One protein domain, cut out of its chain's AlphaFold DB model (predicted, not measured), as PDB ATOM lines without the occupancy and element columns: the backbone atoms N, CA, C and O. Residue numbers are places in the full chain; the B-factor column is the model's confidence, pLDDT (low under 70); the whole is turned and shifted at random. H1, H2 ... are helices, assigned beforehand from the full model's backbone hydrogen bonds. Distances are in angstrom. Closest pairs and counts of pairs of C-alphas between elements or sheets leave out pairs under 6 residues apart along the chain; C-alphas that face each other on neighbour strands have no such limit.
ATOM      1  N   ALA A  20      -0.538   4.303  36.419       66.12
ATOM      2  CA  ALA A  20      -0.718   5.747  36.435       66.12
ATOM      3  C   ALA A  20      -1.086   6.316  35.058       66.12
ATOM      4  O   ALA A  20      -1.876   7.258  34.973       66.12
ATOM      5  N   ILE A  21      -0.574   5.719  33.980       70.38
ATOM      6  CA  ILE A  21      -0.815   6.147  32.597       70.38
ATOM      7  C   ILE A  21      -2.266   5.877  32.195       70.38
ATOM      8  O   ILE A  21      -2.911   6.732  31.588       70.38
ATOM      9  N   TYR A  22      -2.831   4.744  32.619       67.69
ATOM     10  CA  TYR A  22      -4.253   4.450  32.419       67.69
ATOM     11  C   TYR A  22      -5.146   5.471  33.128       67.69
ATOM     12  O   TYR A  22      -6.092   6.001  32.539       67.69
ATOM     13  N   ARG A  23      -4.816   5.799  34.382       67.81
ATOM     14  CA  ARG A  23      -5.570   6.774  35.188       67.81
ATOM     15  C   ARG A  23      -5.488   8.177  34.599       67.81
ATOM     16  O   ARG A  23      -6.488   8.890  34.569       67.81
ATOM     17  N   LEU A  24      -4.314   8.552  34.100       67.56
ATOM     18  CA  LEU A  24      -4.070   9.812  33.408       67.56
ATOM     19  C   LEU A  24      -4.932   9.971  32.165       67.56
ATOM     20  O   LEU A  24      -5.610  10.985  32.014       67.56
ATOM     21  N   VAL A  25      -4.914   8.974  31.282       68.69
ATOM     22  CA  VAL A  25      -5.666   9.039  30.029       68.69
ATOM     23  C   VAL A  25      -7.163   9.063  30.307       68.69
ATOM     24  O   VAL A  25      -7.856   9.894  29.727       68.69
ATOM     25  N   ARG A  26      -7.664   8.247  31.248       69.06
ATOM     26  CA  ARG A  26      -9.073   8.305  31.669       69.06
ATOM     27  C   ARG A  26      -9.431   9.686  32.217       69.06
ATOM     28  O   ARG A  26     -10.387  10.297  31.748       69.06
ATOM     29  N   SER A  27      -8.635  10.207  33.155       67.50
ATOM     30  CA  SER A  27      -8.859  11.535  33.734       67.50
ATOM     31  C   SER A  27      -8.865  12.618  32.659       67.50
ATOM     32  O   SER A  27      -9.739  13.478  32.688       67.50
ATOM     33  N   TYR A  28      -7.954  12.561  31.684       69.94
ATOM     34  CA  TYR A  28      -7.913  13.515  30.582       69.94
ATOM     35  C   TYR A  28      -9.118  13.376  29.650       69.94
ATOM     36  O   TYR A  28      -9.722  14.387  29.319       69.94
ATOM     37  N   ILE A  29      -9.506  12.163  29.238       67.56
ATOM     38  CA  ILE A  29     -10.640  11.936  28.324       67.56
ATOM     39  C   ILE A  29     -11.949  12.438  28.945       67.56
ATOM     40  O   ILE A  29     -12.677  13.183  28.285       67.56
ATOM     41  N   CYS A  30     -12.192  12.094  30.212       72.00
ATOM     42  CA  CYS A  30     -13.407  12.440  30.953       72.00
ATOM     43  C   CYS A  30     -13.441  13.894  31.458       72.00
ATOM     44  O   CYS A  30     -14.457  14.323  31.989       72.00
ATOM     45  N   SER A  31     -12.353  14.656  31.312       73.50
ATOM     46  CA  SER A  31     -12.304  16.069  31.712       73.50
ATOM     47  C   SER A  31     -13.056  16.973  30.728       73.50
ATOM     48  O   SER A  31     -13.051  16.721  29.513       73.50
ATOM     49  N   SER A  32     -13.604  18.092  31.210       80.94
ATOM     50  CA  SER A  32     -14.110  19.143  30.318       80.94
ATOM     51  C   SER A  32     -13.009  19.791  29.484       80.94
ATOM     52  O   SER A  32     -11.807  19.601  29.697       80.94
ATOM     53  N   SER A  33     -13.426  20.613  28.521       84.44
ATOM     54  CA  SER A  33     -12.534  21.478  27.747       84.44
ATOM     55  C   SER A  33     -11.673  22.375  28.645       84.44
ATOM     56  O   SER A  33     -10.475  22.524  28.377       84.44
ATOM     57  N   LEU A  34     -12.248  22.909  29.729       87.50
ATOM     58  CA  LEU A  34     -11.574  23.784  30.683       87.50
ATOM     59  C   LEU A  34     -10.464  23.034  31.430       87.50
ATOM     60  O   LEU A  34      -9.299  23.441  31.390       87.50
ATOM     61  N   ARG A  35     -10.783  21.880  32.022       84.81
ATOM     62  CA  ARG A  35      -9.790  21.058  32.726       84.81
ATOM     63  C   ARG A  35      -8.743  20.466  31.785       84.81
ATOM     64  O   ARG A  35      -7.560  20.465  32.118       84.81
ATOM     65  N   LYS A  36      -9.115  20.071  30.562       82.06
ATOM     66  CA  LYS A  36      -8.155  19.678  29.509       82.06
ATOM     67  C   LYS A  36      -7.175  20.805  29.186       82.06
ATOM     68  O   LYS A  36      -6.000  20.536  28.946       82.06
ATOM     69  N   SER A  37      -7.634  22.055  29.171       87.31
ATOM     70  CA  SER A  37      -6.782  23.226  28.940       87.31
ATOM     71  C   SER A  37      -5.790  23.455  30.089       87.31
ATOM     72  O   SER A  37      -4.601  23.704  29.854       87.31
ATOM     73  N   ALA A  38      -6.239  23.271  31.334       87.38
ATOM     74  CA  ALA A  38      -5.373  23.319  32.510       87.38
ATOM     75  C   ALA A  38      -4.318  22.197  32.498       87.38
ATOM     76  O   ALA A  38      -3.126  22.469  32.644       87.38
ATOM     77  N   LEU A  39      -4.727  20.954  32.220       82.88
ATOM     78  CA  LEU A  39      -3.826  19.801  32.100       82.88
ATOM     79  C   LEU A  39      -2.799  19.985  30.971       82.88
ATOM     80  O   LEU A  39      -1.620  19.694  31.162       82.88
ATOM     81  N   ARG A  40      -3.207  20.535  29.818       81.94
ATOM     82  CA  ARG A  40      -2.285  20.899  28.725       81.94
ATOM     83  C   ARG A  40      -1.269  21.957  29.149       81.94
ATOM     84  O   ARG A  40      -0.115  21.890  28.742       81.94
ATOM     85  N   SER A  41      -1.681  22.921  29.965       85.38
ATOM     86  CA  SER A  41      -0.787  23.961  30.482       85.38
ATOM     87  C   SER A  41       0.214  23.398  31.494       85.38
ATOM     88  O   SER A  41       1.382  23.772  31.460       85.38
ATOM     89  N   LEU A  42      -0.202  22.429  32.317       83.19
ATOM     90  CA  LEU A  42       0.696  21.680  33.199       83.19
ATOM     91  C   LEU A  42       1.689  20.818  32.411       83.19
ATOM     92  O   LEU A  42       2.874  20.812  32.733       83.19
ATOM     93  N   ALA A  43       1.253  20.155  31.338       78.75
ATOM     94  CA  ALA A  43       2.134  19.346  30.494       78.75
ATOM     95  C   ALA A  43       3.277  20.162  29.853       78.75
ATOM     96  O   ALA A  43       4.365  19.637  29.645       78.75
ATOM     97  N   LYS A  44       3.086  21.466  29.609       81.25
ATOM     98  CA  LYS A  44       4.155  22.356  29.111       81.25
ATOM     99  C   LYS A  44       5.303  22.567  30.102       81.25
ATOM    100  O   LYS A  44       6.339  23.091  29.716       81.25
ATOM    101  N   THR A  45       5.119  22.182  31.362       80.94
ATOM    102  CA  THR A  45       6.140  22.283  32.415       80.94
ATOM    103  C   THR A  45       6.934  20.989  32.608       80.94
ATOM    104  O   THR A  45       7.746  20.911  33.523       80.94
ATOM    105  N   LEU A  46       6.664  19.954  31.800       74.00
ATOM    106  CA  LEU A  46       7.405  18.692  31.829       74.00
ATOM    107  C   LEU A  46       8.864  18.892  31.428       74.00
ATOM    108  O   LEU A  46       9.159  19.577  30.448       74.00
ATOM    109  N   THR A  47       9.764  18.277  32.192       77.56
ATOM    110  CA  THR A  47      11.181  18.213  31.846       77.56
ATOM    111  C   THR A  47      11.388  17.285  30.652       77.56
ATOM    112  O   THR A  47      10.514  16.495  30.280       77.56
ATOM    113  N   VAL A  48      12.568  17.360  30.037       72.12
ATOM    114  CA  VAL A  48      12.928  16.479  28.919       72.12
ATOM    115  C   VAL A  48      12.852  15.007  29.335       72.12
ATOM    116  O   VAL A  48      12.283  14.205  28.600       72.12
ATOM    117  N   ASP A  49      13.345  14.659  30.524       70.25
ATOM    118  CA  ASP A  49      13.318  13.280  31.024       70.25
ATOM    119  C   ASP A  49      11.890  12.778  31.277       70.25
ATOM    120  O   ASP A  49      11.546  11.659  30.897       70.25
ATOM    121  N   GLU A  50      11.018  13.620  31.837       69.88
ATOM    122  CA  GLU A  50       9.603  13.280  32.031       69.88
ATOM    123  C   GLU A  50       8.875  13.093  30.694       69.88
ATOM    124  O   GLU A  50       8.043  12.196  30.552       69.88
ATOM    125  N   LEU A  51       9.201  13.908  29.685       64.88
ATOM    126  CA  LEU A  51       8.671  13.747  28.332       64.88
ATOM    127  C   LEU A  51       9.156  12.450  27.680       64.88
ATOM    128  O   LEU A  51       8.365  11.786  27.009       64.88
ATOM    129  N   VAL A  52      10.426  12.080  27.864       71.44
ATOM    130  CA  VAL A  52      10.972  10.808  27.370       71.44
ATOM    131  C   VAL A  52      10.239   9.634  28.017       71.44
ATOM    132  O   VAL A  52       9.751   8.765  27.292       71.44
ATOM    133  N   TYR A  53      10.063   9.655  29.341       74.25
ATOM    134  CA  TYR A  53       9.291   8.642  30.061       74.25
ATOM    135  C   TYR A  53       7.857   8.529  29.525       74.25
ATOM    136  O   TYR A  53       7.416   7.453  29.124       74.25
ATOM    137  N   LEU A  54       7.128   9.646  29.425       69.94
ATOM    138  CA  LEU A  54       5.748   9.633  28.935       69.94
ATOM    139  C   LEU A  54       5.640   9.146  27.485       69.94
ATOM    140  O   LEU A  54       4.673   8.465  27.150       69.94
ATOM    141  N   ARG A  55       6.623   9.445  26.628       70.50
ATOM    142  CA  ARG A  55       6.680   8.914  25.256       70.50
ATOM    143  C   ARG A  55       6.888   7.402  25.238       70.50
ATOM    144  O   ARG A  55       6.229   6.728  24.448       70.50
ATOM    145  N   GLN A  56       7.748   6.869  26.107       76.94
ATOM    146  CA  GLN A  56       7.938   5.423  26.253       76.94
ATOM    147  C   GLN A  56       6.643   4.748  26.722       76.94
ATOM    148  O   GLN A  56       6.173   3.814  26.075       76.94
ATOM    149  N   GLN A  57       5.992   5.286  27.758       75.81
ATOM    150  CA  GLN A  57       4.698   4.782  28.228       75.81
ATOM    151  C   GLN A  57       3.608   4.861  27.148       75.81
ATOM    152  O   GLN A  57       2.806   3.941  26.997       75.81
ATOM    153  N   PHE A  58       3.583   5.941  26.365       73.69
ATOM    154  CA  PHE A  58       2.634   6.107  25.268       73.69
ATOM    155  C   PHE A  58       2.866   5.091  24.143       73.69
ATOM    156  O   PHE A  58       1.905   4.560  23.593       73.69
ATOM    157  N   ALA A  59       4.122   4.767  23.828       79.25
ATOM    158  CA  ALA A  59       4.453   3.742  22.839       79.25
ATOM    159  C   ALA A  59       3.947   2.349  23.256       79.25
ATOM    160  O   ALA A  59       3.455   1.601  22.411       79.25
ATOM    161  N   LEU A  60       3.978   2.029  24.556       80.56
ATOM    162  CA  LEU A  60       3.446   0.770  25.102       80.56
ATOM    163  C   LEU A  60       1.922   0.636  24.951       80.56
ATOM    164  O   LEU A  60       1.406  -0.482  24.945       80.56
ATOM    165  N   LEU A  61       1.198   1.749  24.773       71.69
ATOM    166  CA  LEU A  61      -0.230   1.723  24.450       71.69
ATOM    167  C   LEU A  61      -0.505   1.314  22.993       71.69
ATOM    168  O   LEU A  61      -1.645   1.013  22.650       71.69
ATOM    169  N   GLY A  62       0.520   1.288  22.136       78.75
ATOM    170  CA  GLY A  62       0.428   0.874  20.737       78.75
ATOM    171  C   GLY A  62      -0.391   1.830  19.861       78.75
ATOM    172  O   GLY A  62      -1.416   1.396  19.332       78.75
ATOM    173  N   PRO A  63       0.014   3.106  19.696       71.56
ATOM    174  CA  PRO A  63      -0.664   4.059  18.816       71.56
ATOM    175  C   PRO A  63      -0.676   3.615  17.353       71.56
ATOM    176  O   PRO A  63       0.192   2.875  16.888       71.56
ATOM    177  N   SER A  64      -1.670   4.098  16.607       70.69
ATOM    178  CA  SER A  64      -1.721   3.944  15.155       70.69
ATOM    179  C   SER A  64      -0.540   4.655  14.483       70.69
ATOM    180  O   SER A  64       0.130   5.501  15.076       70.69
ATOM    181  N   LYS A  65      -0.334   4.397  13.186       71.88
ATOM    182  CA  LYS A  65       0.660   5.122  12.372       71.88
ATOM    183  C   LYS A  65       0.435   6.643  12.345       71.88
ATOM    184  O   LYS A  65       1.373   7.383  12.083       71.88
ATOM    185  N   SER A  66      -0.785   7.105  12.635       69.62
ATOM    186  CA  SER A  66      -1.128   8.529  12.764       69.62
ATOM    187  C   SER A  66      -0.870   9.104  14.164       69.62
ATOM    188  O   SER A  66      -1.184  10.264  14.406       69.62
ATOM    189  N   GLY A  67      -0.343   8.309  15.101       63.97
ATOM    190  CA  GLY A  67      -0.081   8.721  16.482       63.97
ATOM    191  C   GLY A  67      -1.314   8.721  17.391       63.97
ATOM    192  O   GLY A  67      -1.215   9.128  18.547       63.97
ATOM    193  N   SER A  68      -2.469   8.259  16.905       58.56
ATOM    194  CA  SER A  68      -3.713   8.221  17.677       58.56
ATOM    195  C   SER A  68      -3.827   6.932  18.488       58.56
ATOM    196  O   SER A  68      -3.449   5.855  18.033       58.56
ATOM    197  N   ILE A  69      -4.421   7.030  19.676       66.50
ATOM    198  CA  ILE A  69      -4.744   5.882  20.525       66.50
ATOM    199  C   ILE A  69      -6.249   5.636  20.463       66.50
ATOM    200  O   ILE A  69      -7.035   6.505  20.839       66.50
ATOM    201  N   SER A  70      -6.654   4.455  19.997       66.38
ATOM    202  CA  SER A  70      -8.050   4.017  20.060       66.38
ATOM    203  C   SER A  70      -8.349   3.275  21.365       66.38
ATOM    204  O   SER A  70      -7.449   2.790  22.056       66.38
ATOM    205  N   LEU A  71      -9.638   3.106  21.668       66.25
ATOM    206  CA  LEU A  71     -10.083   2.258  22.776       66.25
ATOM    207  C   LEU A  71      -9.557   0.818  22.644       66.25
ATOM    208  O   LEU A  71      -9.215   0.191  23.644       66.25
ATOM    209  N   GLN A  72      -9.454   0.301  21.418       67.44
ATOM    210  CA  GLN A  72      -8.919  -1.034  21.158       67.44
ATOM    211  C   GLN A  72      -7.422  -1.114  21.481       67.44
ATOM    212  O   GLN A  72      -6.986  -2.096  22.076       67.44
ATOM    213  N   ASN A  73      -6.647  -0.070  21.167       71.19
ATOM    214  CA  ASN A  73      -5.238   0.015  21.561       71.19
ATOM    215  C   ASN A  73      -5.107  -0.028  23.092       71.19
ATOM    216  O   ASN A  73      -4.340  -0.829  23.618       71.19
ATOM    217  N   PHE A  74      -5.946   0.736  23.802       69.50
ATOM    218  CA  PHE A  74      -5.994   0.740  25.268       69.50
ATOM    219  C   PHE A  74      -6.310  -0.633  25.863       69.50
ATOM    220  O   PHE A  74      -5.590  -1.095  26.747       69.50
ATOM    221  N   LYS A  75      -7.358  -1.302  25.362       68.62
ATOM    222  CA  LYS A  75      -7.759  -2.647  25.807       68.62
ATOM    223  C   LYS A  75      -6.655  -3.671  25.555       68.62
ATOM    224  O   LYS A  75      -6.318  -4.439  26.448       68.62
ATOM    225  N   ASN A  76      -6.054  -3.650  24.368       75.69
ATOM    226  CA  ASN A  76      -4.987  -4.580  24.006       75.69
ATOM    227  C   ASN A  76      -3.729  -4.360  24.850       75.69
ATOM    228  O   ASN A  76      -3.124  -5.325  25.308       75.69
ATOM    229  N   ALA A  77      -3.333  -3.102  25.056       76.00
ATOM    230  CA  ALA A  77      -2.216  -2.763  25.925       76.00
ATOM    231  C   ALA A  77      -2.506  -3.180  27.369       76.00
ATOM    232  O   ALA A  77      -1.615  -3.704  28.027       76.00
ATOM    233  N   PHE A  78      -3.748  -3.005  27.834       69.69
ATOM    234  CA  PHE A  78      -4.161  -3.421  29.172       69.69
ATOM    235  C   PHE A  78      -3.973  -4.925  29.336       69.69
ATOM    236  O   PHE A  78      -3.121  -5.327  30.114       69.69
ATOM    237  N   MET A  79      -4.621  -5.736  28.494       71.06
ATOM    238  CA  MET A  79      -4.522  -7.202  28.536       71.06
ATOM    239  C   MET A  79      -3.085  -7.738  28.462       71.06
ATOM    240  O   MET A  79      -2.791  -8.779  29.035       71.06
ATOM    241  N   LYS A  80      -2.179  -7.045  27.759       72.12
ATOM    242  CA  LYS A  80      -0.764  -7.444  27.633       72.12
ATOM    243  C   LYS A  80       0.097  -7.092  28.846       72.12
ATOM    244  O   LYS A  80       1.177  -7.660  28.988       72.12
ATOM    245  N   ASN A  81      -0.334  -6.129  29.658       65.12
ATOM    246  CA  ASN A  81       0.414  -5.618  30.808       65.12
ATOM    247  C   ASN A  81      -0.264  -5.959  32.151       65.12
ATOM    248  O   ASN A  81       0.268  -5.601  33.202       65.12
ATOM    249  N   THR A  82      -1.404  -6.658  32.138       60.75
ATOM    250  CA  THR A  82      -2.084  -7.145  33.343       60.75
ATOM    251  C   THR A  82      -1.217  -8.193  34.046       60.75
ATOM    252  O   THR A  82      -0.972  -9.275  33.522       60.75
ATOM    253  N   THR A  83      -0.740  -7.890  35.253       58.34
ATOM    254  CA  THR A  83      -0.211  -8.923  36.165       58.34
ATOM    255  C   THR A  83      -1.357  -9.729  36.783       58.34
ATOM    256  O   THR A  83      -2.461  -9.208  36.910       58.34
ATOM    257  N   LYS A  84      -1.103 -10.960  37.243       48.47
ATOM    258  CA  LYS A  84      -2.108 -11.863  37.851       48.47
ATOM    259  C   LYS A  84      -2.959 -11.196  38.958       48.47
ATOM    260  O   LYS A  84      -4.166 -11.381  39.009       48.47
ATOM    261  N   ALA A  85      -2.358 -10.301  39.750       43.66
ATOM    262  CA  ALA A  85      -3.047  -9.508  40.779       43.66
ATOM    263  C   ALA A  85      -4.066  -8.478  40.231       43.66
ATOM    264  O   ALA A  85      -4.972  -8.064  40.944       43.66
ATOM    265  N   MET A  86      -3.926  -8.042  38.977       47.78
ATOM    266  CA  MET A  86      -4.862  -7.139  38.294       47.78
ATOM    267  C   MET A  86      -5.981  -7.907  37.567       47.78
ATOM    268  O   MET A  86      -7.045  -7.336  37.329       47.78
ATOM    269  N   GLU A  87      -5.768  -9.185  37.230       48.28
ATOM    270  CA  GLU A  87      -6.808 -10.080  36.692       48.28
ATOM    271  C   GLU A  87      -7.834 -10.445  37.777       48.28
ATOM    272  O   GLU A  87      -9.041 -10.352  37.538       48.28
ATOM    273  N   ASP A  88      -7.361 -10.739  38.996       41.72
ATOM    274  CA  ASP A  88      -8.202 -11.060  40.162       41.72
ATOM    275  C   ASP A  88      -9.095  -9.881  40.608       41.72
ATOM    276  O   ASP A  88     -10.134 -10.076  41.240       41.72
ATOM    277  N   CYS A  89      -8.749  -8.648  40.222       38.06
ATOM    278  CA  CYS A  89      -9.508  -7.440  40.555       38.06
ATOM    279  C   CYS A  89     -10.723  -7.150  39.647       38.06
ATOM    280  O   CYS A  89     -11.304  -6.076  39.788       38.06
ATOM    281  N   LYS A  90     -11.126  -8.039  38.718       43.38
ATOM    282  CA  LYS A  90     -12.273  -7.817  37.796       43.38
ATOM    283  C   LYS A  90     -12.283  -6.399  37.195       43.38
ATOM    284  O   LYS A  90     -13.264  -5.662  37.260       43.38
ATOM    285  N   VAL A  91     -11.171  -6.007  36.571       42.78
ATOM    286  CA  VAL A  91     -10.895  -4.626  36.120       42.78
ATOM    287  C   VAL A  91     -11.855  -4.077  35.045       42.78
ATOM    288  O   VAL A  91     -11.843  -2.882  34.750       42.78
ATOM    289  N   ILE A  92     -12.787  -4.888  34.538       37.78
ATOM    290  CA  ILE A  92     -13.935  -4.386  33.767       37.78
ATOM    291  C   ILE A  92     -14.783  -3.405  34.609       37.78
ATOM    292  O   ILE A  92     -15.273  -2.425  34.059       37.78
ATOM    293  N   GLU A  93     -14.837  -3.562  35.939       38.53
ATOM    294  CA  GLU A  93     -15.468  -2.602  36.869       38.53
ATOM    295  C   GLU A  93     -14.510  -1.489  37.347       38.53
ATOM    296  O   GLU A  93     -14.927  -0.434  37.822       38.53
ATOM    297  N   PHE A  94     -13.198  -1.652  37.171       35.12
ATOM    298  CA  PHE A  94     -12.180  -0.670  37.580       35.12
ATOM    299  C   PHE A  94     -12.071   0.505  36.587       35.12
ATOM    300  O   PHE A  94     -11.674   1.616  36.959       35.12
ATOM    301  N   VAL A  95     -12.515   0.291  35.340       35.62
ATOM    302  CA  VAL A  95     -12.784   1.368  34.372       35.62
ATOM    303  C   VAL A  95     -13.956   2.248  34.815       35.62
ATOM    304  O   VAL A  95     -14.020   3.375  34.345       35.62
ATOM    305  N   ASP A  96     -14.781   1.821  35.777       32.25
ATOM    306  CA  ASP A  96     -15.785   2.672  36.428       32.25
ATOM    307  C   ASP A  96     -15.333   3.164  37.812       32.25
ATOM    308  O   ASP A  96     -15.474   4.352  38.098       32.25
ATOM    309  N   LEU A  97     -14.638   2.351  38.612       32.91
ATOM    310  CA  LEU A  97     -14.392   2.660  40.030       32.91
ATOM    311  C   LEU A  97     -13.223   3.623  40.332       32.91
ATOM    312  O   LEU A  97     -13.202   4.254  41.385       32.91
ATOM    313  N   VAL A  98     -12.237   3.794  39.443       34.12
ATOM    314  CA  VAL A  98     -11.043   4.611  39.770       34.12
ATOM    315  C   VAL A  98     -11.176   6.074  39.348       34.12
ATOM    316  O   VAL A  98     -10.501   6.568  38.442       34.12
ATOM    317  N   SER A  99     -12.037   6.792  40.060       40.16
ATOM    318  CA  SER A  99     -12.034   8.249  40.165       40.16
ATOM    319  C   SER A  99     -11.398   8.646  41.495       40.16
ATOM    320  O   SER A  99     -12.015   8.534  42.543       40.16
ATOM    321  N   THR A 100     -10.133   9.078  41.451       38.03
ATOM    322  CA  THR A 100      -9.558  10.210  42.213       38.03
ATOM    323  C   THR A 100      -8.027  10.185  42.132       38.03
ATOM    324  O   THR A 100      -7.364   9.162  42.308       38.03
ATOM    325  N   THR A 101      -7.470  11.349  41.796       46.22
ATOM    326  CA  THR A 101      -6.262  11.903  42.422       46.22
ATOM    327  C   THR A 101      -5.041  10.981  42.530       46.22
ATOM    328  O   THR A 101      -4.593  10.749  43.638       46.22
ATOM    329  N   GLN A 102      -4.444  10.474  41.437       43.09
ATOM    330  CA  GLN A 102      -3.109   9.841  41.565       43.09
ATOM    331  C   GLN A 102      -1.973  10.336  40.675       43.09
ATOM    332  O   GLN A 102      -0.825  10.218  41.082       43.09
ATOM    333  N   TYR A 103      -2.236  11.036  39.570       42.94
ATOM    334  CA  TYR A 103      -1.131  11.711  38.876       42.94
ATOM    335  C   TYR A 103      -0.589  12.898  39.667       42.94
ATOM    336  O   TYR A 103       0.620  13.078  39.784       42.94
ATOM    337  N   LEU A 104      -1.493  13.659  40.292       44.34
ATOM    338  CA  LEU A 104      -1.078  14.663  41.255       44.34
ATOM    339  C   LEU A 104      -0.332  14.024  42.417       44.34
ATOM    340  O   LEU A 104       0.643  14.624  42.803       44.34
ATOM    341  N   LEU A 105      -0.705  12.823  42.888       40.97
ATOM    342  CA  LEU A 105       0.011  12.095  43.952       40.97
ATOM    343  C   LEU A 105       1.404  11.591  43.534       40.97
ATOM    344  O   LEU A 105       2.309  11.588  44.355       40.97
ATOM    345  N   ILE A 106       1.626  11.271  42.257       45.59
ATOM    346  CA  ILE A 106       2.972  10.990  41.724       45.59
ATOM    347  C   ILE A 106       3.830  12.265  41.699       45.59
ATOM    348  O   ILE A 106       5.019  12.204  42.013       45.59
ATOM    349  N   LEU A 107       3.213  13.424  41.430       45.16
ATOM    350  CA  LEU A 107       3.807  14.753  41.643       45.16
ATOM    351  C   LEU A 107       3.827  15.177  43.137       45.16
ATOM    352  O   LEU A 107       4.509  16.134  43.482       45.16
ATOM    353  N   ARG A 108       3.111  14.454  44.018       40.12
ATOM    354  CA  ARG A 108       2.956  14.611  45.485       40.12
ATOM    355  C   ARG A 108       3.747  13.512  46.219       40.12
ATOM    356  O   ARG A 108       3.264  12.938  47.189       40.12
ATOM    357  N   ASN A 109       4.953  13.163  45.772       40.66
ATOM    358  CA  ASN A 109       5.883  12.523  46.710       40.66
ATOM    359  C   ASN A 109       6.340  13.637  47.667       40.66
ATOM    360  O   ASN A 109       7.288  14.365  47.379       40.66
ATOM    361  N   GLU A 110       5.534  13.840  48.714       43.34
ATOM    362  CA  GLU A 110       5.396  15.089  49.478       43.34
ATOM    363  C   GLU A 110       6.610  15.518  50.291       43.34
ATOM    364  O   GLU A 110       6.676  16.690  50.634       43.34
ATOM    365  N   ASP A 111       7.613  14.670  50.496       43.59
ATOM    366  CA  ASP A 111       8.701  15.030  51.416       43.59
ATOM    367  C   ASP A 111      10.005  15.461  50.726       43.59
ATOM    368  O   ASP A 111      10.940  15.887  51.395       43.59
ATOM    369  N   ILE A 112      10.095  15.384  49.389       41.97
ATOM    370  CA  ILE A 112      11.350  15.679  48.657       41.97
ATOM    371  C   ILE A 112      11.182  16.819  47.619       41.97
ATOM    372  O   ILE A 112      12.169  17.339  47.109       41.97
ATOM    373  N   TRP A 113       9.951  17.257  47.301       43.88
ATOM    374  CA  TRP A 113       9.682  18.066  46.089       43.88
ATOM    375  C   TRP A 113       8.706  19.246  46.265       43.88
ATOM    376  O   TRP A 113       8.216  19.766  45.258       43.88
ATOM    377  N   HIS A 114       8.414  19.694  47.491       49.50
ATOM    378  CA  HIS A 114       7.392  20.728  47.745       49.50
ATOM    379  C   HIS A 114       7.648  22.039  46.963       49.50
ATOM    380  O   HIS A 114       6.752  22.526  46.266       49.50
ATOM    381  N   ASP A 115       8.896  22.522  46.942       55.56
ATOM    382  CA  ASP A 115       9.298  23.731  46.199       55.56
ATOM    383  C   ASP A 115       9.144  23.572  44.679       55.56
ATOM    384  O   ASP A 115       8.790  24.507  43.954       55.56
ATOM    385  N   SER A 116       9.355  22.355  44.173       72.19
ATOM    386  CA  SER A 116       9.238  22.074  42.744       72.19
ATOM    387  C   SER A 116       7.783  22.113  42.269       72.19
ATOM    388  O   SER A 116       7.513  22.606  41.174       72.19
ATOM    389  N   TRP A 117       6.828  21.643  43.084       76.31
ATOM    390  CA  TRP A 117       5.414  21.626  42.714       76.31
ATOM    391  C   TRP A 117       4.821  23.031  42.713       76.31
ATOM    392  O   TRP A 117       4.074  23.384  41.795       76.31
ATOM    393  N   GLU A 118       5.168  23.859  43.699       81.00
ATOM    394  CA  GLU A 118       4.723  25.248  43.722       81.00
ATOM    395  C   GLU A 118       5.222  25.995  42.481       81.00
ATOM    396  O   GLU A 118       4.416  26.535  41.717       81.00
ATOM    397  N   GLN A 119       6.529  25.954  42.213       85.31
ATOM    398  CA  GLN A 119       7.109  26.649  41.064       85.31
ATOM    399  C   GLN A 119       6.515  26.154  39.742       85.31
ATOM    400  O   GLN A 119       6.162  26.934  38.849       85.31
ATOM    401  N   ARG A 120       6.355  24.838  39.617       83.56
ATOM    402  CA  ARG A 120       5.805  24.206  38.425       83.56
ATOM    403  C   ARG A 120       4.345  24.560  38.201       83.56
ATOM    404  O   ARG A 120       3.955  24.891  37.083       83.56
ATOM    405  N   SER A 121       3.532  24.518  39.250       87.12
ATOM    406  CA  SER A 121       2.116  24.853  39.154       87.12
ATOM    407  C   SER A 121       1.902  26.339  38.858       87.12
ATOM    408  O   SER A 121       1.046  26.667  38.034       87.12
ATOM    409  N   ARG A 122       2.737  27.237  39.405       92.44
ATOM    410  CA  ARG A 122       2.762  28.663  39.030       92.44
ATOM    411  C   ARG A 122       3.136  28.865  37.558       92.44
ATOM    412  O   ARG A 122       2.452  29.604  36.850       92.44
ATOM    413  N   CYS A 123       4.161  28.170  37.064       92.06
ATOM    414  CA  CYS A 123       4.546  28.210  35.649       92.06
ATOM    415  C   CYS A 123       3.409  27.715  34.733       92.06
ATOM    416  O   CYS A 123       3.045  28.373  33.754       92.06
ATOM    417  N   ALA A 124       2.771  26.599  35.101       89.31
ATOM    418  CA  ALA A 124       1.615  26.051  34.398       89.31
ATOM    419  C   ALA A 124       0.441  27.037  34.364       89.31
ATOM    420  O   ALA A 124      -0.180  27.217  33.315       89.31
ATOM    421  N   TYR A 125       0.165  27.713  35.481       94.94
ATOM    422  CA  TYR A 125      -0.853  28.757  35.531       94.94
ATOM    423  C   TYR A 125      -0.510  29.928  34.607       94.94
ATOM    424  O   TYR A 125      -1.392  30.426  33.918       94.94
ATOM    425  N   GLY A 126       0.765  30.312  34.491       95.81
ATOM    426  CA  GLY A 126       1.214  31.306  33.514       95.81
ATOM    427  C   GLY A 126       0.874  30.927  32.066       95.81
ATOM    428  O   GLY A 126       0.381  31.760  31.304       95.81
ATOM    429  N   PHE A 127       1.072  29.660  31.680       90.69
ATOM    430  CA  PHE A 127       0.650  29.162  30.363       90.69
ATOM    431  C   PHE A 127      -0.869  29.120  30.205       90.69
ATOM    432  O   PHE A 127      -1.386  29.488  29.148       90.69
ATOM    433  N   PHE A 128      -1.577  28.684  31.247       94.00
ATOM    434  CA  PHE A 128      -3.032  28.635  31.258       94.00
ATOM    435  C   PHE A 128      -3.620  30.040  31.119       94.00
ATOM    436  O   PHE A 128      -4.487  30.257  30.282       94.00
ATOM    437  N   ASN A 129      -3.093  31.028  31.838       94.62
ATOM    438  CA  ASN A 129      -3.611  32.391  31.832       94.62
ATOM    439  C   ASN A 129      -3.504  33.079  30.462       94.62
ATOM    440  O   ASN A 129      -4.349  33.897  30.109       94.62
ATOM    441  N   LYS A 130      -2.499  32.706  29.661       92.44
ATOM    442  CA  LYS A 130      -2.262  33.280  28.328       92.44
ATOM    443  C   LYS A 130      -3.191  32.753  27.230       92.44
ATOM    444  O   LYS A 130      -3.304  33.404  26.200       92.44
ATOM    445  N   GLY A 131      -3.820  31.589  27.399       83.94
ATOM    446  CA  GLY A 131      -4.617  31.006  26.307       83.94
ATOM    447  C   GLY A 131      -5.676  29.977  26.693       83.94
ATOM    448  O   GLY A 131      -6.460  29.570  25.844       83.94
ATOM    449  N   GLY A 132      -5.708  29.543  27.950       84.75
ATOM    450  CA  GLY A 132      -6.683  28.595  28.482       84.75
ATOM    451  C   GLY A 132      -7.657  29.183  29.503       84.75
ATOM    452  O   GLY A 132      -8.746  28.636  29.664       84.75
ATOM    453  N   ASN A 133      -7.281  30.278  30.168       92.88
ATOM    454  CA  ASN A 133      -8.064  30.927  31.211       92.88
ATOM    455  C   ASN A 133      -9.048  31.922  30.595       92.88
ATOM    456  O   ASN A 133      -8.728  33.086  30.339       92.88
ATOM    457  N   ARG A 134     -10.245  31.426  30.303       91.69
ATOM    458  CA  ARG A 134     -11.372  32.227  29.827       91.69
ATOM    459  C   ARG A 134     -12.263  32.638  31.005       91.69
ATOM    460  O   ARG A 134     -12.207  31.967  32.033       91.69
ATOM    461  N   PRO A 135     -13.081  33.694  30.869       91.00
ATOM    462  CA  PRO A 135     -14.151  33.952  31.823       91.00
ATOM    463  C   PRO A 135     -15.059  32.722  31.934       91.00
ATOM    464  O   PRO A 135     -15.415  32.126  30.913       91.00
ATOM    465  N   ILE A 136     -15.384  32.315  33.158       86.19
ATOM    466  CA  ILE A 136     -16.127  31.085  33.444       86.19
ATOM    467  C   ILE A 136     -17.397  31.439  34.196       86.19
ATOM    468  O   ILE A 136     -17.377  32.164  35.188       86.19
ATOM    469  N   MET A 137     -18.517  30.893  33.729       82.69
ATOM    470  CA  MET A 137     -19.765  31.003  34.467       82.69
ATOM    471  C   MET A 137     -19.757  30.050  35.659       82.69
ATOM    472  O   MET A 137     -19.322  28.905  35.559       82.69
ATOM    473  N   ILE A 138     -20.300  30.507  36.784       80.31
ATOM    474  CA  ILE A 138     -20.327  29.753  38.043       80.31
ATOM    475  C   ILE A 138     -20.936  28.349  37.871       80.31
ATOM    476  O   ILE A 138     -20.402  27.380  38.405       80.31
ATOM    477  N   HIS A 139     -22.002  28.213  37.077       76.94
ATOM    478  CA  HIS A 139     -22.635  26.917  36.812       76.94
ATOM    479  C   HIS A 139     -21.743  25.962  35.996       76.94
ATOM    480  O   HIS A 139     -21.803  24.753  36.201       76.94
ATOM    481  N   GLU A 140     -20.902  26.488  35.097       80.81
ATOM    482  CA  GLU A 140     -19.938  25.688  34.333       80.81
ATOM    483  C   GLU A 140     -18.899  25.085  35.285       80.81
ATOM    484  O   GLU A 140     -18.611  23.890  35.218       80.81
ATOM    485  N   LEU A 141     -18.392  25.892  36.222       80.56
ATOM    486  CA  LEU A 141     -17.434  25.435  37.228       80.56
ATOM    487  C   LEU A 141     -18.068  24.458  38.234       80.56
ATOM    488  O   LEU A 141     -17.438  23.471  38.601       80.56
ATOM    489  N   ALA A 142     -19.317  24.692  38.644       79.12
ATOM    490  CA  ALA A 142     -20.059  23.783  39.521       79.12
ATOM    491  C   ALA A 142     -20.282  22.412  38.867       79.12
ATOM    492  O   ALA A 142     -20.030  21.385  39.496       79.12
ATOM    493  N   SER A 143     -20.677  22.396  37.589       78.00
ATOM    494  CA  SER A 143     -20.846  21.162  36.816       78.00
ATOM    495  C   SER A 143     -19.529  20.400  36.661       78.00
ATOM    496  O   SER A 143     -19.516  19.182  36.830       78.00
ATOM    497  N   GLU A 144     -18.419  21.101  36.419       74.56
ATOM    498  CA  GLU A 144     -17.084  20.491  36.337       74.56
ATOM    499  C   GLU A 144     -16.668  19.794  37.639       74.56
ATOM    500  O   GLU A 144     -15.939  18.800  37.630       74.56
ATOM    501  N   LEU A 145     -17.123  20.331  38.767       71.88
ATOM    502  CA  LEU A 145     -16.777  19.854  40.099       71.88
ATOM    503  C   LEU A 145     -17.839  18.921  40.686       71.88
ATOM    504  O   LEU A 145     -17.692  18.497  41.824       71.88
ATOM    505  N   GLY A 146     -18.894  18.591  39.937       72.44
ATOM    506  CA  GLY A 146     -19.978  17.737  40.420       72.44
ATOM    507  C   GLY A 146     -20.717  18.305  41.636       72.44
ATOM    508  O   GLY A 146     -21.272  17.532  42.413       72.44
ATOM    509  N   LEU A 147     -20.704  19.632  41.822       70.94
ATOM    510  CA  LEU A 147     -21.413  20.272  42.927       70.94
ATOM    511  C   LEU A 147     -22.910  20.323  42.622       70.94
ATOM    512  O   LEU A 147     -23.325  20.654  41.509       70.94
ATOM    513  N   SER A 148     -23.722  19.998  43.626       66.44
ATOM    514  CA  SER A 148     -25.178  20.081  43.525       66.44
ATOM    515  C   SER A 148     -25.632  21.551  43.471       66.44
ATOM    516  O   SER A 148     -25.042  22.387  44.161       66.44
ATOM    517  N   PRO A 149     -26.721  21.888  42.749       62.25
ATOM    518  CA  PRO A 149     -27.309  23.235  42.745       62.25
ATOM    519  C   PRO A 149     -27.705  23.765  44.134       62.25
ATOM    520  O   PRO A 149     -27.945  24.957  44.290       62.25
ATOM    521  N   SER A 150     -27.812  22.874  45.126       64.00
ATOM    522  CA  SER A 150     -28.152  23.178  46.518       64.00
ATOM    523  C   SER A 150     -26.976  23.671  47.364       64.00
ATOM    524  O   SER A 150     -27.193  24.119  48.487       64.00
ATOM    525  N   GLU A 151     -25.735  23.551  46.885       65.94
ATOM    526  CA  GLU A 151     -24.579  24.065  47.620       65.94
ATOM    527  C   GLU A 151     -24.463  25.589  47.464       65.94
ATOM    528  O   GLU A 151     -24.828  26.134  46.420       65.94
ATOM    529  N   PRO A 152     -23.948  26.320  48.469       66.06
ATOM    530  CA  PRO A 152     -23.713  27.755  48.361       66.06
ATOM    531  C   PRO A 152     -22.490  28.014  47.467       66.06
ATOM    532  O   PRO A 152     -21.407  28.373  47.930       66.06
ATOM    533  N   ILE A 153     -22.668  27.821  46.159       67.44
ATOM    534  CA  ILE A 153     -21.614  27.836  45.139       67.44
ATOM    535  C   ILE A 153     -20.830  29.164  45.155       67.44
ATOM    536  O   ILE A 153     -19.618  29.185  44.937       67.44
ATOM    537  N   HIS A 154     -21.500  30.274  45.477       66.50
ATOM    538  CA  HIS A 154     -20.871  31.589  45.611       66.50
ATOM    539  C   HIS A 154     -19.816  31.643  46.727       66.50
ATOM    540  O   HIS A 154     -18.788  32.289  46.548       66.50
ATOM    541  N   THR A 155     -20.032  30.930  47.834       67.19
ATOM    542  CA  THR A 155     -19.078  30.832  48.949       67.19
ATOM    543  C   THR A 155     -17.964  29.835  48.633       67.19
ATOM    544  O   THR A 155     -16.806  30.073  48.963       67.19
ATOM    545  N   VAL A 156     -18.283  28.738  47.937       67.81
ATOM    546  CA  VAL A 156     -17.295  27.716  47.538       67.81
ATOM    547  C   VAL A 156     -16.266  28.279  46.550       67.81
ATOM    548  O   VAL A 156     -15.094  27.901  46.596       67.81
ATOM    549  N   PHE A 157     -16.680  29.196  45.668       73.94
ATOM    550  CA  PHE A 157     -15.836  29.738  44.596       73.94
ATOM    551  C   PHE A 157     -15.316  31.152  44.826       73.94
ATOM    552  O   PHE A 157     -14.679  31.697  43.922       73.94
ATOM    553  N   GLN A 158     -15.542  31.727  46.008       75.25
ATOM    554  CA  GLN A 158     -15.185  33.110  46.325       75.25
ATOM    555  C   GLN A 158     -13.721  33.445  45.983       75.25
ATOM    556  O   GLN A 158     -13.454  34.487  45.393       75.25
ATOM    557  N   ASP A 159     -12.795  32.514  46.231       81.75
ATOM    558  CA  ASP A 159     -11.365  32.695  45.926       81.75
ATOM    559  C   ASP A 159     -10.917  32.021  44.622       81.75
ATOM    560  O   ASP A 159      -9.736  32.035  44.264       81.75
ATOM    561  N   TRP A 160     -11.829  31.353  43.918       87.62
ATOM    562  CA  TRP A 160     -11.503  30.545  42.743       87.62
ATOM    563  C   TRP A 160     -11.656  31.348  41.466       87.62
ATOM    564  O   TRP A 160     -10.941  31.079  40.505       87.62
ATOM    565  N   ILE A 161     -12.571  32.314  41.456       88.56
ATOM    566  CA  ILE A 161     -12.850  33.174  40.312       88.56
ATOM    567  C   ILE A 161     -12.466  34.605  40.681       88.56
ATOM    568  O   ILE A 161     -12.925  35.148  41.679       88.56
ATOM    569  N   ASN A 162     -11.635  35.232  39.856       88.56
ATOM    570  CA  ASN A 162     -11.311  36.643  39.997       88.56
ATOM    571  C   ASN A 162     -12.527  37.485  39.590       88.56
ATOM    572  O   ASN A 162     -12.975  37.426  38.447       88.56
ATOM    573  N   TYR A 163     -13.032  38.321  40.497       84.38
ATOM    574  CA  TYR A 163     -14.200  39.169  40.223       84.38
ATOM    575  C   TYR A 163     -13.980  40.186  39.095       84.38
ATOM    576  O   TYR A 163     -14.931  40.555  38.414       84.38
ATOM    577  N   ALA A 164     -12.737  40.629  38.881       87.56
ATOM    578  CA  ALA A 164     -12.416  41.661  37.896       87.56
ATOM    579  C   ALA A 164     -12.581  41.194  36.439       87.56
ATOM    580  O   ALA A 164     -12.946  41.992  35.582       87.56
ATOM    581  N   ASP A 165     -12.297  39.920  36.147       89.94
ATOM    582  CA  ASP A 165     -12.300  39.384  34.779       89.94
ATOM    583  C   ASP A 165     -13.097  38.077  34.616       89.94
ATOM    584  O   ASP A 165     -13.204  37.550  33.505       89.94
ATOM    585  N   GLY A 166     -13.665  37.546  35.702       89.50
ATOM    586  CA  GLY A 166     -14.431  36.302  35.717       89.50
ATOM    587  C   GLY A 166     -13.595  35.050  35.435       89.50
ATOM    588  O   GLY A 166     -14.163  33.992  35.161       89.50
ATOM    589  N   LYS A 167     -12.261  35.145  35.447       93.31
ATOM    590  CA  LYS A 167     -11.351  34.032  35.143       93.31
ATOM    591  C   LYS A 167     -10.961  33.263  36.398       93.31
ATOM    592  O   LYS A 167     -11.056  33.781  37.508       93.31
ATOM    593  N   LEU A 168     -10.443  32.042  36.234       92.69
ATOM    594  CA  LEU A 168      -9.913  31.295  37.374       92.69
ATOM    595  C   LEU A 168      -8.679  31.994  37.946       92.69
ATOM    596  O   LEU A 168      -7.722  32.302  37.226       92.69
ATOM    597  N   SER A 169      -8.681  32.165  39.261       93.56
ATOM    598  CA  SER A 169      -7.501  32.485  40.048       93.56
ATOM    599  C   SER A 169      -6.511  31.313  40.023       93.56
ATOM    600  O   SER A 169      -6.821  30.202  39.574       93.56
ATOM    601  N   PHE A 170      -5.305  31.531  40.546       92.50
ATOM    602  CA  PHE A 170      -4.350  30.441  40.736       92.50
ATOM    603  C   PHE A 170      -4.919  29.336  41.642       92.50
ATOM    604  O   PHE A 170      -4.785  28.152  41.340       92.50
ATOM    605  N   VAL A 171      -5.625  29.715  42.711       89.25
ATOM    606  CA  VAL A 171      -6.283  28.772  43.628       89.25
ATOM    607  C   VAL A 171      -7.327  27.943  42.881       89.25
ATOM    608  O   VAL A 171      -7.310  26.712  42.964       89.25
ATOM    609  N   GLY A 172      -8.174  28.600  42.083       89.31
ATOM    610  CA  GLY A 172      -9.167  27.933  41.243       89.31
ATOM    611  C   GLY A 172      -8.533  26.975  40.230       89.31
ATOM    612  O   GLY A 172      -9.004  25.853  40.057       89.31
ATOM    613  N   PHE A 173      -7.407  27.354  39.621       90.44
ATOM    614  CA  PHE A 173      -6.637  26.490  38.721       90.44
ATOM    615  C   PHE A 173      -6.099  25.227  39.417       90.44
ATOM    616  O   PHE A 173      -6.226  24.127  38.877       90.44
ATOM    617  N   ILE A 174      -5.546  25.347  40.629       86.88
ATOM    618  CA  ILE A 174      -5.074  24.188  41.407       86.88
ATOM    619  C   ILE A 174      -6.230  23.242  41.741       86.88
ATOM    620  O   ILE A 174      -6.088  22.019  41.635       86.88
ATOM    621  N   LYS A 175      -7.383  23.795  42.126       84.44
ATOM    622  CA  LYS A 175      -8.585  23.013  42.427       84.44
ATOM    623  C   LYS A 175      -9.134  22.318  41.179       84.44
ATOM    624  O   LYS A 175      -9.416  21.125  41.232       84.44
ATOM    625  N   LEU A 176      -9.157  23.006  40.037       84.50
ATOM    626  CA  LEU A 176      -9.533  22.440  38.738       84.50
ATOM    627  C   LEU A 176      -8.617  21.275  38.320       84.50
ATOM    628  O   LEU A 176      -9.098  20.245  37.848       84.50
ATOM    629  N   LEU A 177      -7.297  21.398  38.509       80.12
ATOM    630  CA  LEU A 177      -6.350  20.311  38.226       80.12
ATOM    631  C   LEU A 177      -6.620  19.080  39.103       80.12
ATOM    632  O   LEU A 177      -6.648  17.951  38.599       80.12
ATOM    633  N   ARG A 178      -6.854  19.305  40.403       75.19
ATOM    634  CA  ARG A 178      -7.205  18.263  41.383       75.19
ATOM    635  C   ARG A 178      -8.523  17.575  41.026       75.19
ATOM    636  O   ARG A 178      -8.611  16.351  41.129       75.19
ATOM    637  N   GLY A 179      -9.475  18.325  40.479       69.69
ATOM    638  CA  GLY A 179     -10.832  17.854  40.235       69.69
ATOM    639  C   GLY A 179     -11.565  17.574  41.541       69.69
ATOM    640  O   GLY A 179     -11.080  17.908  42.622       69.69
TER     641      GLY A 179
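AT A GLANCE: This is residues 20 to 179 of the 188 residues of an uncharacterized protein of Asparagus officinalis (UniProt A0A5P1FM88). Three helices packed crosswise, H2, H8 and H11, make a small core; to one side of it H3, H4, H5, H6 and H7 follow one another as a loose arch round H1, with few contacts between helices. At the far end from H5, the short helices H9 and H10 and the link of residues 157 to 169 make the other end of the longest axis, while residues 110 to 115 stick out before and at the start of H8. The printed part has 160 residues with eleven named helices, H1 to H11 in that order, and no named strand; the class is all helix, with 96 residues in helices. The whole is compact, with a radius of gyration of the C-alphas of 17.7 A, and spans 52 by 39 by 37 A.

IN THESE COORDINATES: Find C-alpha 20 at (-0.718, 5.747, 36.435); here H1 begins, and it runs through residues 20 to 30, 15.4 A long. Read on to H2, residues 33 to 43, 15.1 A, and to H3, residues 48 to 60, 18.7 A. H4 holds residues 71 to 81, 15.4 A. Then come three helices of four residues each: H5, residues 84 to 87, 5.2 A; H6, residues 94 to 97, 4.7 A; and H7, residues 103 to 106, 5.0 A. Look next for C-alpha 114 at (7.392, 20.728, 47.745), where H8, the longest helix, begins; it holds residues 114 to 131 and measures 26.6 A. H9 is residues 138 to 144, 10.0 A, and H10 is residues 153 to 156, 4.9 A. H11, residues 170 to 178, measures 12.5 A and ends at C-alpha 178, (-7.205, 18.263, 41.383).

HOW THE PARTS SIT: Start at H1, which only just touches H7, with 3 pairs of C-alphas within 8 A; the closest are those of Ala 20 and Tyr 103, 6.5 A apart. H1 and H2 are close but not clearly touching, the closest C-alphas being those of Tyr 28 and Lys 36 at 6.3 A; they run opposite ways at a shallow tilt of 32 degrees, only just short of steep. H3 is close to H1 but not clearly touching, at Gln 57 and Ile 21, whose C-alphas are 7.2 A apart. H3 and H4 are close but not clearly touching, with C-alphas 60 and 77 closest at 6.7 A. H5 and H6 touch no helix. Now turn to H2: it touches residues 120 to 128 of H8, opposite ways at a steep tilt of 51 degrees, and the closest C-alphas are those of Leu 42 and Ala 124, 4.6 A. H2 also touches H11, about perpendicular at 84 degrees, closest at the C-alphas of Arg 35 and Leu 176, 6.2 A. H11 touches H8 at its residues 121 to 125 alone, about perpendicular at 78 degrees, with C-alphas 125 and 170 closest at 6.5 A. H9 and H10 only just touch, with 3 pairs of C-alphas within 8 A, closest at Ala 142 and Ile 153, 7.1 A. In the backbone, every O i to N i+4 pair is within hydrogen-bond range in H1, H2, H3, H4, H9 and H11, and 13 of 14 are in H8; H5, H6, H7 and H10 are too short for such a pair.

THE WHOLE: The two C-alphas farthest apart are those of Lys 84 and Ala 164, 54.5 A. The printed part has no cut, and its first and last C-alphas are 16.2 A apart. The link from H10 to H11, 13 residues, is long. The mean pLDDT of the printed part is 70.5; 67 residues are under 70, among them residues 81 to 115 and 148 to 156.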